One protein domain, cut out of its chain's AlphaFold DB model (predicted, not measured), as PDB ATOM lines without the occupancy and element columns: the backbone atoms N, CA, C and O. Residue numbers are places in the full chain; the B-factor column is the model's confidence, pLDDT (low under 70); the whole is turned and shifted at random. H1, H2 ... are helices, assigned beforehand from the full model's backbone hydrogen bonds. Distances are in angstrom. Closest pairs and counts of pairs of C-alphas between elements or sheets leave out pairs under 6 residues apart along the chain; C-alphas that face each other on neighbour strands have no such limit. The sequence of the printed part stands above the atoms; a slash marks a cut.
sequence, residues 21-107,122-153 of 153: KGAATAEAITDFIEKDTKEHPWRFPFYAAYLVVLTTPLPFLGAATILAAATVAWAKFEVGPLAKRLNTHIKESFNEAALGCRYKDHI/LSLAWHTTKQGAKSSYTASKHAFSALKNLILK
ATOM      1  N   LYS A  21     388.702 251.217 168.655       80.94
ATOM      2  CA  LYS A  21     387.845 250.747 169.748       80.94
ATOM      3  C   LYS A  21     386.945 251.861 170.288       80.94
ATOM      4  O   LYS A  21     385.760 251.628 170.514       80.94
ATOM      5  N   GLY A  22     387.486 253.065 170.469       77.94
ATOM      6  CA  GLY A  22     386.734 254.241 170.904       77.94
ATOM      7  C   GLY A  22     385.657 254.650 169.899       77.94
ATOM      8  O   GLY A  22     384.498 254.792 170.282       77.94
ATOM      9  N   ALA A  23     386.009 254.745 168.613       79.69
ATOM     10  CA  ALA A  23     385.059 255.040 167.537       79.69
ATOM     11  C   ALA A  23     383.934 253.995 167.457       79.69
ATOM     12  O   ALA A  23     382.757 254.347 167.467       79.69
ATOM     13  N   ALA A  24     384.290 252.707 167.499       83.25
ATOM     14  CA  ALA A  24     383.318 251.617 167.500       83.25
ATOM     15  C   ALA A  24     382.379 251.665 168.711       83.25
ATOM     16  O   ALA A  24     381.192 251.383 168.581       83.25
ATOM     17  N   THR A  25     382.897 252.046 169.881       82.00
ATOM     18  CA  THR A  25     382.101 252.209 171.103       82.00
ATOM     19  C   THR A  25     381.104 253.356 170.958       82.00
ATOM     20  O   THR A  25     379.931 253.183 171.266       82.00
ATOM     21  N   ALA A  26     381.548 254.516 170.470       81.12
ATOM     22  CA  ALA A  26     380.673 255.667 170.260       81.12
ATOM     23  C   ALA A  26     379.578 255.369 169.220       81.12
ATOM     24  O   ALA A  26     378.405 255.688 169.436       81.12
ATOM     25  N   GLU A  27     379.928 254.693 168.124       84.12
ATOM     26  CA  GLU A  27     378.956 254.232 167.129       84.12
ATOM     27  C   GLU A  27     377.982 253.195 167.704       84.12
ATOM     28  O   GLU A  27     376.786 253.302 167.465       84.12
ATOM     29  N   ALA A  28     378.452 252.234 168.504       85.50
ATOM     30  CA  ALA A  28     377.584 251.238 169.137       85.50
ATOM     31  C   ALA A  28     376.606 251.871 170.135       85.50
ATOM     32  O   ALA A  28     375.439 251.497 170.197       85.50
ATOM     33  N   ILE A  29     377.058 252.854 170.915       85.81
ATOM     34  CA  ILE A  29     376.192 253.556 171.864       85.81
ATOM     35  C   ILE A  29     375.123 254.370 171.120       85.81
ATOM     36  O   ILE A  29     373.955 254.356 171.507       85.81
ATOM     37  N   THR A  30     375.497 255.067 170.046       85.94
ATOM     38  CA  THR A  30     374.544 255.872 169.265       85.94
ATOM     39  C   THR A  30     373.546 255.007 168.482       85.94
ATOM     40  O   THR A  30     372.360 255.335 168.473       85.94
ATOM     41  N   ASP A  31     373.977 253.867 167.929       87.81
ATOM     42  CA  ASP A  31     373.104 252.857 167.299       87.81
ATOM     43  C   ASP A  31     372.146 252.212 168.316       87.81
ATOM     44  O   ASP A  31     370.952 252.054 168.054       87.81
ATOM     45  N   PHE A  32     372.629 251.909 169.527       89.31
ATOM     46  CA  PHE A  32     371.774 251.435 170.614       89.31
ATOM     47  C   PHE A  32     370.672 252.440 170.955       89.31
ATOM     48  O   PHE A  32     369.513 252.054 171.093       89.31
ATOM     49  N   ILE A  33     371.019 253.724 171.086       88.12
ATOM     50  CA  ILE A  33     370.052 254.780 171.405       88.12
ATOM     51  C   ILE A  33     369.015 254.925 170.291       88.12
ATOM     52  O   ILE A  33     367.831 255.084 170.592       88.12
ATOM     53  N   GLU A  34     369.421 254.847 169.023       88.12
ATOM     54  CA  GLU A  34     368.490 254.850 167.890       88.12
ATOM     55  C   GLU A  34     367.482 253.696 168.000       88.12
ATOM     56  O   GLU A  34     366.270 253.923 167.940       88.12
ATOM     57  N   LYS A  35     367.974 252.473 168.239       89.25
ATOM     58  CA  LYS A  35     367.145 251.267 168.379       89.25
ATOM     59  C   LYS A  35     366.220 251.325 169.594       89.25
ATOM     60  O   LYS A  35     365.019 251.112 169.445       89.25
ATOM     61  N   ASP A  36     366.738 251.675 170.773       87.06
ATOM     62  CA  ASP A  36     365.932 251.779 171.998       87.06
ATOM     63  C   ASP A  36     364.910 252.919 171.881       87.06
ATOM     64  O   ASP A  36     363.788 252.763 172.343       87.06
ATOM     65  N   THR A  37     365.224 254.024 171.194       86.75
ATOM     66  CA  THR A  37     364.261 255.117 170.958       86.75
ATOM     67  C   THR A  37     363.133 254.702 170.017       86.75
ATOM     68  O   THR A  37     361.991 255.128 170.194       86.75
ATOM     69  N   LYS A  38     363.421 253.863 169.019       87.88
ATOM     70  CA  LYS A  38     362.397 253.324 168.120       87.88
ATOM     71  C   LYS A  38     361.375 252.461 168.872       87.88
ATOM     72  O   LYS A  38     360.189 252.535 168.563       87.88
ATOM     73  N   GLU A  39     361.823 251.669 169.845       87.31
ATOM     74  CA  GLU A  39     360.969 250.792 170.663       87.31
ATOM     75  C   GLU A  39     360.340 251.514 171.866       87.31
ATOM     76  O   GLU A  39     359.196 251.250 172.239       87.31
ATOM     77  N   HIS A  40     361.070 252.457 172.461       86.62
ATOM     78  CA  HIS A  40     360.703 253.194 173.667       86.62
ATOM     79  C   HIS A  40     360.895 254.711 173.486       86.62
ATOM     80  O   HIS A  40     361.791 255.311 174.090       86.62
ATOM     81  N   PRO A  41     360.022 255.377 172.709       83.50
ATOM     82  CA  PRO A  41     360.188 256.787 172.341       83.50
ATOM     83  C   PRO A  41     360.249 257.749 173.533       83.50
ATOM     84  O   PRO A  41     360.938 258.765 173.484       83.50
ATOM     85  N   TRP A  42     359.572 257.416 174.637       82.25
ATOM     86  CA  TRP A  42     359.550 258.222 175.863       82.25
ATOM     87  C   TRP A  42     360.895 258.269 176.601       82.25
ATOM     88  O   TRP A  42     361.066 259.104 177.485       82.25
ATOM     89  N   ARG A  43     361.855 257.393 176.268       83.00
ATOM     90  CA  ARG A  43     363.211 257.437 176.838       83.00
ATOM     91  C   ARG A  43     364.118 258.450 176.142       83.00
ATOM     92  O   ARG A  43     365.140 258.831 176.705       83.00
ATOM     93  N   PHE A  44     363.733 258.927 174.957       81.31
ATOM     94  CA  PHE A  44     364.535 259.853 174.161       81.31
ATOM     95  C   PHE A  44     364.981 261.125 174.900       81.31
ATOM     96  O   PHE A  44     366.146 261.487 174.748       81.31
ATOM     97  N   PRO A  45     364.158 261.786 175.744       78.81
ATOM     98  CA  PRO A  45     364.607 262.958 176.497       78.81
ATOM     99  C   PRO A  45     365.827 262.681 177.389       78.81
ATOM    100  O   PRO A  45     366.700 263.537 177.508       78.81
ATOM    101  N   PHE A  46     365.938 261.470 177.949       80.31
ATOM    102  CA  PHE A  46     367.093 261.057 178.754       80.31
ATOM    103  C   PHE A  46     368.341 260.807 177.895       80.31
ATOM    104  O   PHE A  46     369.463 260.984 178.366       80.31
ATOM    105  N   TYR A  47     368.158 260.444 176.624       82.00
ATOM    106  CA  TYR A  47     369.251 260.264 175.670       82.00
ATOM    107  C   TYR A  47     369.651 261.554 174.946       82.00
ATOM    108  O   TYR A  47     370.788 261.658 174.502       82.00
ATOM    109  N   ALA A  48     368.766 262.544 174.824       78.19
ATOM    110  CA  ALA A  48     369.000 263.743 174.020       78.19
ATOM    111  C   ALA A  48     370.230 264.537 174.491       78.19
ATOM    112  O   ALA A  48     371.114 264.838 173.689       78.19
ATOM    113  N   ALA A  49     370.338 264.801 175.797       71.88
ATOM    114  CA  ALA A  49     371.508 265.475 176.370       71.88
ATOM    115  C   ALA A  49     372.797 264.665 176.147       71.88
ATOM    116  O   ALA A  49     373.850 265.212 175.823       71.88
ATOM    117  N   TYR A  50     372.692 263.344 176.257       75.19
ATOM    118  CA  TYR A  50     373.806 262.426 176.082       75.19
ATOM    119  C   TYR A  50     374.293 262.364 174.620       75.19
ATOM    120  O   TYR A  50     375.493 262.421 174.355       75.19
ATOM    121  N   LEU A  51     373.367 262.347 173.658       76.25
ATOM    122  CA  LEU A  51     373.662 262.411 172.228       76.25
ATOM    123  C   LEU A  51     374.295 263.744 171.829       76.25
ATOM    124  O   LEU A  51     375.209 263.743 171.009       76.25
ATOM    125  N   VAL A  52     373.866 264.869 172.412       73.56
ATOM    126  CA  VAL A  52     374.503 266.174 172.169       73.56
ATOM    127  C   VAL A  52     375.974 266.121 172.573       73.56
ATOM    128  O   VAL A  52     376.831 266.478 171.771       73.56
ATOM    129  N   VAL A  53     376.304 265.597 173.757       71.81
ATOM    130  CA  VAL A  53     377.705 265.521 174.208       71.81
ATOM    131  C   VAL A  53     378.531 264.532 173.376       71.81
ATOM    132  O   VAL A  53     379.680 264.827 173.055       71.81
ATOM    133  N   LEU A  54     377.961 263.389 172.979       69.00
ATOM    134  CA  LEU A  54     378.667 262.399 172.154       69.00
ATOM    135  C   LEU A  54     378.898 262.842 170.705       69.00
ATOM    136  O   LEU A  54     379.884 262.438 170.094       69.00
ATOM    137  N   THR A  55     377.973 263.618 170.139       67.69
ATOM    138  CA  THR A  55     378.023 264.034 168.729       67.69
ATOM    139  C   THR A  55     378.622 265.417 168.526       67.69
ATOM    140  O   THR A  55     379.005 265.750 167.406       67.69
ATOM    141  N   THR A  56     378.757 266.218 169.584       66.38
ATOM    142  CA  THR A  56     379.471 267.489 169.488       66.38
ATOM    143  C   THR A  56     380.954 267.190 169.269       66.38
ATOM    144  O   THR A  56     381.551 266.478 170.082       66.38
ATOM    145  N   PRO A  57     381.584 267.728 168.210       53.84
ATOM    146  CA  PRO A  57     383.031 267.708 168.071       53.84
ATOM    147  C   PRO A  57     383.615 268.653 169.126       53.84
ATOM    148  O   PRO A  57     383.963 269.797 168.845       53.84
ATOM    149  N   LEU A  58     383.638 268.210 170.384       50.50
ATOM    150  CA  LEU A  58     384.226 268.981 171.463       50.50
ATOM    151  C   LEU A  58     385.723 269.136 171.161       50.50
ATOM    152  O   LEU A  58     386.375 268.153 170.795       50.50
ATOM    153  N   PRO A  59     386.296 270.340 171.344       43.22
ATOM    154  CA  PRO A  59     387.723 270.585 171.111       43.22
ATOM    155  C   PRO A  59     388.612 269.684 171.986       43.22
ATOM    156  O   PRO A  59     389.776 269.441 171.674       43.22
ATOM    157  N   PHE A  60     388.040 269.120 173.052       47.03
ATOM    158  CA  PHE A  60     388.627 268.066 173.859       47.03
ATOM    159  C   PHE A  60     388.191 266.692 173.339       47.03
ATOM    160  O   PHE A  60     387.169 266.155 173.768       47.03
ATOM    161  N   LEU A  61     389.033 266.064 172.510       48.59
ATOM    162  CA  LEU A  61     388.940 264.635 172.145       48.59
ATOM    163  C   LEU A  61     388.750 263.715 173.374       48.59
ATOM    164  O   LEU A  61     388.236 262.602 173.257       48.59
ATOM    165  N   GLY A  62     389.131 264.186 174.566       51.38
ATOM    166  CA  GLY A  62     388.922 263.499 175.833       51.38
ATOM    167  C   GLY A  62     387.460 263.400 176.274       51.38
ATOM    168  O   GLY A  62     387.077 262.344 176.746       51.38
ATOM    169  N   ALA A  63     386.620 264.425 176.115       57.94
ATOM    170  CA  ALA A  63     385.310 264.466 176.786       57.94
ATOM    171  C   ALA A  63     384.317 263.417 176.253       57.94
ATOM    172  O   ALA A  63     383.740 262.666 177.036       57.94
ATOM    173  N   ALA A  64     384.174 263.300 174.930       63.22
ATOM    174  CA  ALA A  64     383.329 262.273 174.314       63.22
ATOM    175  C   ALA A  64     383.875 260.857 174.571       63.22
ATOM    176  O   ALA A  64     383.115 259.927 174.829       63.22
ATOM    177  N   THR A  65     385.203 260.705 174.579       64.50
ATOM    178  CA  THR A  65     385.874 259.432 174.877       64.50
ATOM    179  C   THR A  65     385.694 259.026 176.342       64.50
ATOM    180  O   THR A  65     385.419 257.864 176.625       64.50
ATOM    181  N   ILE A  66     385.804 259.977 177.274       69.44
ATOM    182  CA  ILE A  66     385.565 259.785 178.710       69.44
ATOM    183  C   ILE A  66     384.099 259.441 178.943       69.44
ATOM    184  O   ILE A  66     383.820 258.509 179.688       69.44
ATOM    185  N   LEU A  67     383.169 260.134 178.283       72.38
ATOM    186  CA  LEU A  67     381.744 259.849 178.404       72.38
ATOM    187  C   LEU A  67     381.409 258.451 177.873       72.38
ATOM    188  O   LEU A  67     380.752 257.682 178.566       72.38
ATOM    189  N   ALA A  68     381.919 258.079 176.697       74.00
ATOM    190  CA  ALA A  68     381.754 256.734 176.156       74.00
ATOM    191  C   ALA A  68     382.365 255.670 177.087       74.00
ATOM    192  O   ALA A  68     381.727 254.658 177.370       74.00
ATOM    193  N   ALA A  69     383.565 255.911 177.624       75.19
ATOM    194  CA  ALA A  69     384.217 255.009 178.573       75.19
ATOM    195  C   ALA A  69     383.438 254.886 179.893       75.19
ATOM    196  O   ALA A  69     383.277 253.778 180.406       75.19
ATOM    197  N   ALA A  70     382.910 255.994 180.418       79.56
ATOM    198  CA  ALA A  70     382.061 256.013 181.603       79.56
ATOM    199  C   ALA A  70     380.759 255.243 181.362       79.56
ATOM    200  O   ALA A  70     380.332 254.480 182.221       79.56
ATOM    201  N   THR A  71     380.163 255.358 180.175       79.88
ATOM    202  CA  THR A  71     378.963 254.603 179.799       79.88
ATOM    203  C   THR A  71     379.236 253.114 179.641       79.88
ATOM    204  O   THR A  71     378.420 252.303 180.072       79.88
ATOM    205  N   VAL A  72     380.395 252.728 179.101       79.50
ATOM    206  CA  VAL A  72     380.832 251.323 179.084       79.50
ATOM    207  C   VAL A  72     381.037 250.804 180.506       79.50
ATOM    208  O   VAL A  72     380.598 249.700 180.820       79.50
ATOM    209  N   ALA A  73     381.687 251.586 181.374       81.00
ATOM    210  CA  ALA A  73     381.895 251.213 182.769       81.00
ATOM    211  C   ALA A  73     380.553 251.038 183.490       81.00
ATOM    212  O   ALA A  73     380.305 249.982 184.065       81.00
ATOM    213  N   TRP A  74     379.651 252.010 183.362       82.50
ATOM    214  CA  TRP A  74     378.290 251.931 183.878       82.50
ATOM    215  C   TRP A  74     377.564 250.678 183.368       82.50
ATOM    216  O   TRP A  74     377.123 249.858 184.165       82.50
ATOM    217  N   ALA A  75     377.548 250.440 182.053       80.44
ATOM    218  CA  ALA A  75     376.901 249.266 181.462       80.44
ATOM    219  C   ALA A  75     377.504 247.930 181.939       80.44
ATOM    220  O   ALA A  75     376.832 246.897 181.941       80.44
ATOM    221  N   LYS A  76     378.784 247.927 182.330       80.19
ATOM    222  CA  LYS A  76     379.486 246.742 182.830       80.19
ATOM    223  C   LYS A  76     379.192 246.453 184.304       80.19
ATOM    224  O   LYS A  76     379.126 245.278 184.658       80.19
ATOM    225  N   PHE A  77     379.074 247.482 185.142       77.88
ATOM    226  CA  PHE A  77     378.926 247.337 186.596       77.88
ATOM    227  C   PHE A  77     377.470 247.390 187.078       77.88
ATOM    228  O   PHE A  77     377.159 246.853 188.137       77.88
ATOM    229  N   GLU A  78     376.568 247.989 186.304       77.56
ATOM    230  CA  GLU A  78     375.157 248.125 186.656       77.56
ATOM    231  C   GLU A  78     374.352 246.861 186.281       77.56
ATOM    232  O   GLU A  78     374.512 246.286 185.201       77.56
ATOM    233  N   VAL A  79     373.431 246.430 187.152       74.38
ATOM    234  CA  VAL A  79     372.637 245.191 186.965       74.38
ATOM    235  C   VAL A  79     371.295 245.447 186.253       74.38
ATOM    236  O   VAL A  79     370.571 244.505 185.913       74.38
ATOM    237  N   GLY A  80     370.961 246.714 185.984       82.31
ATOM    238  CA  GLY A  80     369.690 247.117 185.384       82.31
ATOM    239  C   GLY A  80     369.443 246.538 183.976       82.31
ATOM    240  O   GLY A  80     370.393 246.300 183.225       82.31
ATOM    241  N   PRO A  81     368.173 246.349 183.555       82.81
ATOM    242  CA  PRO A  81     367.843 245.797 182.236       82.81
ATOM    243  C   PRO A  81     368.429 246.604 181.071       82.81
ATOM    244  O   PRO A  81     368.885 246.027 180.087       82.81
ATOM    245  N   LEU A  82     368.451 247.936 181.195       80.88
ATOM    246  CA  LEU A  82     369.010 248.831 180.181       80.88
ATOM    247  C   LEU A  82     370.531 248.662 180.050       80.88
ATOM    248  O   LEU A  82     371.036 248.493 178.943       80.88
ATOM    249  N   ALA A  83     371.240 248.627 181.182       81.94
ATOM    250  CA  ALA A  83     372.683 248.416 181.235       81.94
ATOM    251  C   ALA A  83     373.091 247.068 180.621       81.94
ATOM    252  O   ALA A  83     374.019 247.010 179.816       81.94
ATOM    253  N   LYS A  84     372.343 245.993 180.909       84.75
ATOM    254  CA  LYS A  84     372.580 244.665 180.318       84.75
ATOM    255  C   LYS A  84     372.414 244.652 178.798       84.75
ATOM    256  O   LYS A  84     373.259 244.076 178.108       84.75
ATOM    257  N   ARG A  85     371.362 245.289 178.265       84.31
ATOM    258  CA  ARG A  85     371.158 245.390 176.808       84.31
ATOM    259  C   ARG A  85     372.275 246.191 176.149       84.31
ATOM    260  O   ARG A  85     372.842 245.730 175.163       84.31
ATOM    261  N   LEU A  86     372.643 247.328 176.738       85.44
ATOM    262  CA  LEU A  86     373.727 248.166 176.234       85.44
ATOM    263  C   LEU A  86     375.071 247.422 176.242       85.44
ATOM    264  O   LEU A  86     375.771 247.410 175.236       85.44
ATOM    265  N   ASN A  87     375.416 246.737 177.334       85.19
ATOM    266  CA  ASN A  87     376.651 245.954 177.437       85.19
ATOM    267  C   ASN A  87     376.704 244.817 176.403       85.19
ATOM    268  O   ASN A  87     377.739 244.589 175.782       85.19
ATOM    269  N   THR A  88     375.584 244.123 176.191       85.44
ATOM    270  CA  THR A  88     375.484 243.062 175.176       85.44
ATOM    271  C   THR A  88     375.686 243.636 173.775       85.44
ATOM    272  O   THR A  88     376.548 243.163 173.038       85.44
ATOM    273  N   HIS A  89     374.998 244.734 173.458       85.12
ATOM    274  CA  HIS A  89     375.115 245.413 172.170       85.12
ATOM    275  C   HIS A  89     376.534 245.945 171.898       85.12
ATOM    276  O   HIS A  89     377.062 245.809 170.791       85.12
ATOM    277  N   ILE A  90     377.192 246.505 172.920       83.19
ATOM    278  CA  ILE A  90     378.583 246.966 172.826       83.19
ATOM    279  C   ILE A  90     379.519 245.785 172.561       83.19
ATOM    280  O   ILE A  90     380.378 245.895 171.690       83.19
ATOM    281  N   LYS A  91     379.353 244.653 173.261       81.56
ATOM    282  CA  LYS A  91     380.178 243.448 173.056       81.56
ATOM    283  C   LYS A  91     380.033 242.876 171.648       81.56
ATOM    284  O   LYS A  91     381.041 242.537 171.036       81.56
ATOM    285  N   GLU A  92     378.812 242.801 171.128       78.19
ATOM    286  CA  GLU A  92     378.540 242.338 169.759       78.19
ATOM    287  C   GLU A  92     379.160 243.261 168.708       78.19
ATOM    288  O   GLU A  92     379.730 242.806 167.716       78.19
ATOM    289  N   SER A  93     379.129 244.569 168.968       69.38
ATOM    290  CA  SER A  93     379.766 245.580 168.120       69.38
ATOM    291  C   SER A  93     381.301 245.521 168.163       69.38
ATOM    292  O   SER A  93     381.972 246.116 167.315       69.38
ATOM    293  N   PHE A  94     381.871 244.778 169.118       71.25
ATOM    294  CA  PHE A  94     383.301 244.684 169.399       71.25
ATOM    295  C   PHE A  94     383.965 243.439 168.794       71.25
ATOM    296  O   PHE A  94     384.711 242.712 169.452       71.25
ATOM    297  N   ASN A  95     383.751 243.196 167.504       74.19
ATOM    298  CA  ASN A  95     384.542 242.204 166.780       74.19
ATOM    299  C   ASN A  95     385.863 242.836 166.310       74.19
ATOM    300  O   ASN A  95     385.917 243.457 165.250       74.19
ATOM    301  N   GLU A  96     386.934 242.679 167.098       69.25
ATOM    302  CA  GLU A  96     388.254 243.281 166.829       69.25
ATOM    303  C   GLU A  96     388.787 242.974 165.425       69.25
ATOM    304  O   GLU A  96     389.361 243.847 164.771       69.25
ATOM    305  N   ALA A  97     388.551 241.754 164.932       67.69
ATOM    306  CA  ALA A  97     388.939 241.379 163.582       67.69
ATOM    307  C   ALA A  97     388.129 242.164 162.542       67.69
ATOM    308  O   ALA A  97     388.700 242.608 161.557       67.69
ATOM    309  N   ALA A  98     386.838 242.412 162.763       74.94
ATOM    310  CA  ALA A  98     386.008 243.195 161.849       74.94
ATOM    311  C   ALA A  98     386.323 244.704 161.878       74.94
ATOM    312  O   ALA A  98     386.170 245.370 160.853       74.94
ATOM    313  N   LEU A  99     386.811 245.246 163.005       77.69
ATOM    314  CA  LEU A  99     387.116 246.680 163.149       77.69
ATOM    315  C   LEU A  99     388.159 247.169 162.137       77.69
ATOM    316  O   LEU A  99     387.993 248.240 161.554       77.69
ATOM    317  N   GLY A 100     389.203 246.374 161.883       77.19
ATOM    318  CA  GLY A 100     390.236 246.717 160.900       77.19
ATOM    319  C   GLY A 100     389.689 246.864 159.475       77.19
ATOM    320  O   GLY A 100     390.197 247.669 158.701       77.19
ATOM    321  N   CYS A 101     388.627 246.127 159.139       81.44
ATOM    322  CA  CYS A 101     387.950 246.244 157.850       81.44
ATOM    323  C   CYS A 101     386.888 247.344 157.836       81.44
ATOM    324  O   CYS A 101     386.818 248.088 156.862       81.44
ATOM    325  N   ARG A 102     386.113 247.496 158.918       81.44
ATOM    326  CA  ARG A 102     385.092 248.547 159.058       81.44
ATOM    327  C   ARG A 102     385.684 249.947 158.900       81.44
ATOM    328  O   ARG A 102     385.071 250.791 158.264       81.44
ATOM    329  N   TYR A 103     386.886 250.169 159.432       84.00
ATOM    330  CA  TYR A 103     387.561 251.469 159.405       84.00
ATOM    331  C   TYR A 103     388.751 251.528 158.444       84.00
ATOM    332  O   TYR A 103     389.607 252.399 158.589       84.00
ATOM    333  N   LYS A 104     388.829 250.614 157.469       85.19
ATOM    334  CA  LYS A 104     389.978 250.494 156.561       85.19
ATOM    335  C   LYS A 104     390.347 251.816 155.884       85.19
ATOM    336  O   LYS A 104     391.528 252.131 155.792       85.19
ATOM    337  N   ASP A 105     389.357 252.606 155.475       85.44
ATOM    338  CA  ASP A 105     389.571 253.884 154.779       85.44
ATOM    339  C   ASP A 105     390.232 254.957 155.665       85.44
ATOM    340  O   ASP A 105     390.771 255.953 155.178       85.44
ATOM    341  N   HIS A 106     390.238 254.734 156.980       85.12
ATOM    342  CA  HIS A 106     390.881 255.591 157.973       85.12
ATOM    343  C   HIS A 106     392.239 255.051 158.435       85.12
ATOM    344  O   HIS A 106     392.878 255.671 159.288       85.12
ATOM    345  N   ILE A 107     392.691 253.925 157.884       84.00
ATOM    346  CA  ILE A 107     393.970 253.288 158.194       84.00
ATOM    347  C   ILE A 107     394.928 253.515 157.023       84.00
ATOM    348  O   ILE A 107     394.590 253.274 155.868       84.00
ATOM    349  N   LEU A 122     391.781 262.615 162.651       78.69
ATOM    350  CA  LEU A 122     390.759 263.557 162.179       78.69
ATOM    351  C   LEU A 122     389.719 262.885 161.278       78.69
ATOM    352  O   LEU A 122     388.530 263.158 161.387       78.69
ATOM    353  N   SER A 123     390.165 261.982 160.401       82.06
ATOM    354  CA  SER A 123     389.276 261.269 159.484       82.06
ATOM    355  C   SER A 123     388.353 260.308 160.237       82.06
ATOM    356  O   SER A 123     387.151 260.296 159.978       82.06
ATOM    357  N   LEU A 124     388.897 259.566 161.208       81.75
ATOM    358  CA  LEU A 124     388.116 258.686 162.074       81.75
ATOM    359  C   LEU A 124     387.144 259.481 162.955       81.75
ATOM    360  O   LEU A 124     385.977 259.110 163.063       81.75
ATOM    361  N   ALA A 125     387.605 260.579 163.561       77.06
ATOM    362  CA  ALA A 125     386.762 261.440 164.385       77.06
ATOM    363  C   ALA A 125     385.591 261.997 163.568       77.06
ATOM    364  O   ALA A 125     384.444 261.851 163.971       77.06
ATOM    365  N   TRP A 126     385.857 262.531 162.372       81.69
ATOM    366  CA  TRP A 126     384.813 263.043 161.484       81.69
ATOM    367  C   TRP A 126     383.802 261.969 161.073       81.69
ATOM    368  O   TRP A 126     382.597 262.221 161.080       81.69
ATOM    369  N   HIS A 127     384.274 260.761 160.744       84.94
ATOM    370  CA  HIS A 127     383.402 259.626 160.441       84.94
ATOM    371  C   HIS A 127     382.486 259.292 161.624       84.94
ATOM    372  O   HIS A 127     381.266 259.250 161.464       84.94
ATOM    373  N   THR A 128     383.076 259.138 162.810       81.06
ATOM    374  CA  THR A 128     382.364 258.809 164.053       81.06
ATOM    375  C   THR A 128     381.323 259.882 164.381       81.06
ATOM    376  O   THR A 128     380.168 259.562 164.644       81.06
ATOM    377  N   THR A 129     381.689 261.165 164.281       79.12
ATOM    378  CA  THR A 129     380.777 262.296 164.493       79.12
ATOM    379  C   THR A 129     379.625 262.286 163.493       79.12
ATOM    380  O   THR A 129     378.471 262.437 163.887       79.12
ATOM    381  N   LYS A 130     379.902 262.073 162.199       84.44
ATOM    382  CA  LYS A 130     378.866 262.030 161.156       84.44
ATOM    383  C   LYS A 130     377.896 260.866 161.374       84.44
ATOM    384  O   LYS A 130     376.687 261.043 161.231       84.44
ATOM    385  N   GLN A 131     378.418 259.695 161.729       83.88
ATOM    386  CA  GLN A 131     377.613 258.511 162.008       83.88
ATOM    387  C   GLN A 131     376.774 258.688 163.282       83.88
ATOM    388  O   GLN A 131     375.576 258.397 163.279       83.88
ATOM    389  N   GLY A 132     377.364 259.251 164.337       81.88
ATOM    390  CA  GLY A 132     376.654 259.613 165.560       81.88
ATOM    391  C   GLY A 132     375.543 260.631 165.295       81.88
ATOM    392  O   GLY A 132     374.406 260.407 165.693       81.88
ATOM    393  N   ALA A 133     375.823 261.703 164.547       81.81
ATOM    394  CA  ALA A 133     374.836 262.726 164.193       81.81
ATOM    395  C   ALA A 133     373.662 262.154 163.382       81.81
ATOM    396  O   ALA A 133     372.506 262.494 163.639       81.81
ATOM    397  N   LYS A 134     373.938 261.241 162.440       87.75
ATOM    398  CA  LYS A 134     372.897 260.528 161.686       87.75
ATOM    399  C   LYS A 134     371.997 259.699 162.609       87.75
ATOM    400  O   LYS A 134     370.774 259.753 162.468       87.75
ATOM    401  N   SER A 135     372.592 258.968 163.548       85.31
ATOM    402  CA  SER A 135     371.850 258.125 164.494       85.31
ATOM    403  C   SER A 135     371.014 258.985 165.450       85.31
ATOM    404  O   SER A 135     369.824 258.742 165.633       85.31
ATOM    405  N   SER A 136     371.577 260.091 165.952       82.94
ATOM    406  CA  SER A 136     370.865 261.079 166.776       82.94
ATOM    407  C   SER A 136     369.675 261.709 166.060       82.94
ATOM    408  O   SER A 136     368.597 261.851 166.642       82.94
ATOM    409  N   TYR A 137     369.848 262.079 164.788       86.88
ATOM    410  CA  TYR A 137     368.769 262.631 163.970       86.88
ATOM    411  C   TYR A 137     367.647 261.605 163.772       86.88
ATOM    412  O   TYR A 137     366.465 261.926 163.916       86.88
ATOM    413  N   THR A 138     368.010 260.350 163.504       87.94
ATOM    414  CA  THR A 138     367.049 259.256 163.312       87.94
ATOM    415  C   THR A 138     366.299 258.934 164.607       87.94
ATOM    416  O   THR A 138     365.070 258.841 164.592       87.94
ATOM    417  N   ALA A 139     366.994 258.893 165.747       85.88
ATOM    418  CA  ALA A 139     366.392 258.756 167.073       85.88
ATOM    419  C   ALA A 139     365.397 259.894 167.367       85.88
ATOM    420  O   ALA A 139     364.249 259.640 167.736       85.88
ATOM    421  N   SER A 140     365.790 261.143 167.100       84.69
ATOM    422  CA  SER A 140     364.923 262.322 167.255       84.69
ATOM    423  C   SER A 140     363.649 262.199 166.418       84.69
ATOM    424  O   SER A 140     362.551 262.487 166.893       84.69
ATOM    425  N   LYS A 141     363.778 261.722 165.172       88.19
ATOM    426  CA  LYS A 141     362.642 261.505 164.273       88.19
ATOM    427  C   LYS A 141     361.689 260.433 164.807       88.19
ATOM    428  O   LYS A 141     360.476 260.634 164.754       88.19
ATOM    429  N   HIS A 142     362.212 259.326 165.340       86.38
ATOM    430  CA  HIS A 142     361.396 258.292 165.982       86.38
ATOM    431  C   HIS A 142     360.626 258.842 167.187       86.38
ATOM    432  O   HIS A 142     359.409 258.664 167.266       86.38
ATOM    433  N   ALA A 143     361.307 259.580 168.066       86.31
ATOM    434  CA  ALA A 143     360.696 260.195 169.239       86.31
ATOM    435  C   ALA A 143     359.591 261.194 168.870       86.31
ATOM    436  O   ALA A 143     358.478 261.120 169.391       86.31
ATOM    437  N   PHE A 144     359.865 262.087 167.916       85.88
ATOM    438  CA  PHE A 144     358.901 263.094 167.474       85.88
ATOM    439  C   PHE A 144     357.695 262.470 166.768       85.88
ATOM    440  O   PHE A 144     356.559 262.885 166.993       85.88
ATOM    441  N   SER A 145     357.913 261.437 165.948       87.44
ATOM    442  CA  SER A 145     356.819 260.709 165.302       87.44
ATOM    443  C   SER A 145     355.901 260.039 166.325       87.44
ATOM    444  O   SER A 145     354.684 260.063 166.153       87.44
ATOM    445  N   ALA A 146     356.458 259.453 167.385       84.44
ATOM    446  CA  ALA A 146     355.665 258.842 168.445       84.44
ATOM    447  C   ALA A 146     354.880 259.885 169.251       84.44
ATOM    448  O   ALA A 146     353.698 259.682 169.523       84.44
ATOM    449  N   LEU A 147     355.504 261.025 169.569       80.69
ATOM    450  CA  LEU A 147     354.849 262.142 170.251       80.69
ATOM    451  C   LEU A 147     353.686 262.704 169.422       80.69
ATOM    452  O   LEU A 147     352.591 262.895 169.941       80.69
ATOM    453  N   LYS A 148     353.894 262.903 168.116       83.12
ATOM    454  CA  LYS A 148     352.845 263.351 167.193       83.12
ATOM    455  C   LYS A 148     351.651 262.389 167.182       83.12
ATOM    456  O   LYS A 148     350.512 262.840 167.216       83.12
ATOM    457  N   ASN A 149     351.905 261.080 167.182       80.88
ATOM    458  CA  ASN A 149     350.854 260.058 167.215       80.88
ATOM    459  C   ASN A 149     350.119 259.975 168.565       80.88
ATOM    460  O   ASN A 149     348.994 259.485 168.599       80.88
ATOM    461  N   LEU A 150     350.747 260.413 169.660       77.12
ATOM    462  CA  LEU A 150     350.124 260.507 170.984       77.12
ATOM    463  C   LEU A 150     349.235 261.750 171.124       77.12
ATOM    464  O   LEU A 150     348.209 261.664 171.777       77.12
ATOM    465  N   ILE A 151     349.626 262.882 170.525       73.62
ATOM    466  CA  ILE A 151     348.882 264.156 170.599       73.62
ATOM    467  C   ILE A 151     347.702 264.195 169.614       73.62
ATOM    468  O   ILE A 151     346.698 264.840 169.884       73.62
ATOM    469  N   LEU A 152     347.829 263.541 168.453       69.38
ATOM    470  CA  LEU A 152     346.777 263.478 167.427       69.38
ATOM    471  C   LEU A 152     345.778 262.321 167.637       69.38
ATOM    472  O   LEU A 152     344.995 262.028 166.733       69.38
ATOM    473  N   LYS A 153     345.844 261.648 168.787       52.03
ATOM    474  CA  LYS A 153     344.877 260.645 169.247       52.03
ATOM    475  C   LYS A 153     343.974 261.257 170.304       52.03
ATOM    476  O   LYS A 153     342.791 260.864 170.314       52.03
TER     477      LYS A 153
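What this domain is: This is residues 21 to 107 and 122 to 153 of the 153 residues of an uncharacterized protein of Micavibrio sp (UniProt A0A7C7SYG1). Three helices, H1, H2 and H6, run side by side in an up-and-down bundle, each against the one before it in the chain; H3 and H4 make a V on H1, and short H5 lies near H1. Residues 148 to 153, of which 148 to 151 belong to H6, stick out. The printed part has 119 residues with six named helices, H1 to H6 in order, and no named strand: all helix. It is compact, with a radius of gyration of the C-alphas of 14.8 A, yet elongated, spanning 51 by 31 by 26 A.

How they stand to each other: H6, residues 122 to 151, touches the hub H1, residues 21 to 39, the same way at a shallow tilt of 10 degrees; their closest C-alphas, Glu 34 and Ala 139, are 4.5 A apart. H2, residues 41 to 55, touches H6 opposite ways at a shallow tilt of 21 degrees, closest at the C-alphas of Pro 41 and Ala 143, 4.6 A. H3, residues 61 to 77, touches H1 with residues 65 to 68 alone, at a steep tilt of 63 degrees; the closest C-alphas, Ala 26 and Ala 68, are 6.1 A apart. H4, residues 81 to 93, touches H3 at a steep tilt of 62 degrees, closest at the C-alphas of Ala 75 and Ala 83, 4.3 A. H5, residues 96 to 102, is close to H1 but not clearly touching. Every O i to N i+4 pair is within hydrogen-bond range in H1, H4 and H6, against 7 of 11 in H2, 12 of 13 in H3 and 1 of 3 in H5, where 3 of 4 O i to N i+3 pairs are.

Where its parts are: H6 measures 42.7 A, from C-alpha 122 at (390.759, 263.557, 162.179) to C-alpha 151 at (348.882, 264.156, 170.599). H1 measures 26.9 A and begins at (387.845, 250.747, 169.748).

The domain as a whole: Residues 108 to 121 are not printed, and C-alphas 107 and 122 are 11.5 A apart. Confidence is under 70 at residues 54 to 66, 93, 96 to 97 and 152 to 153.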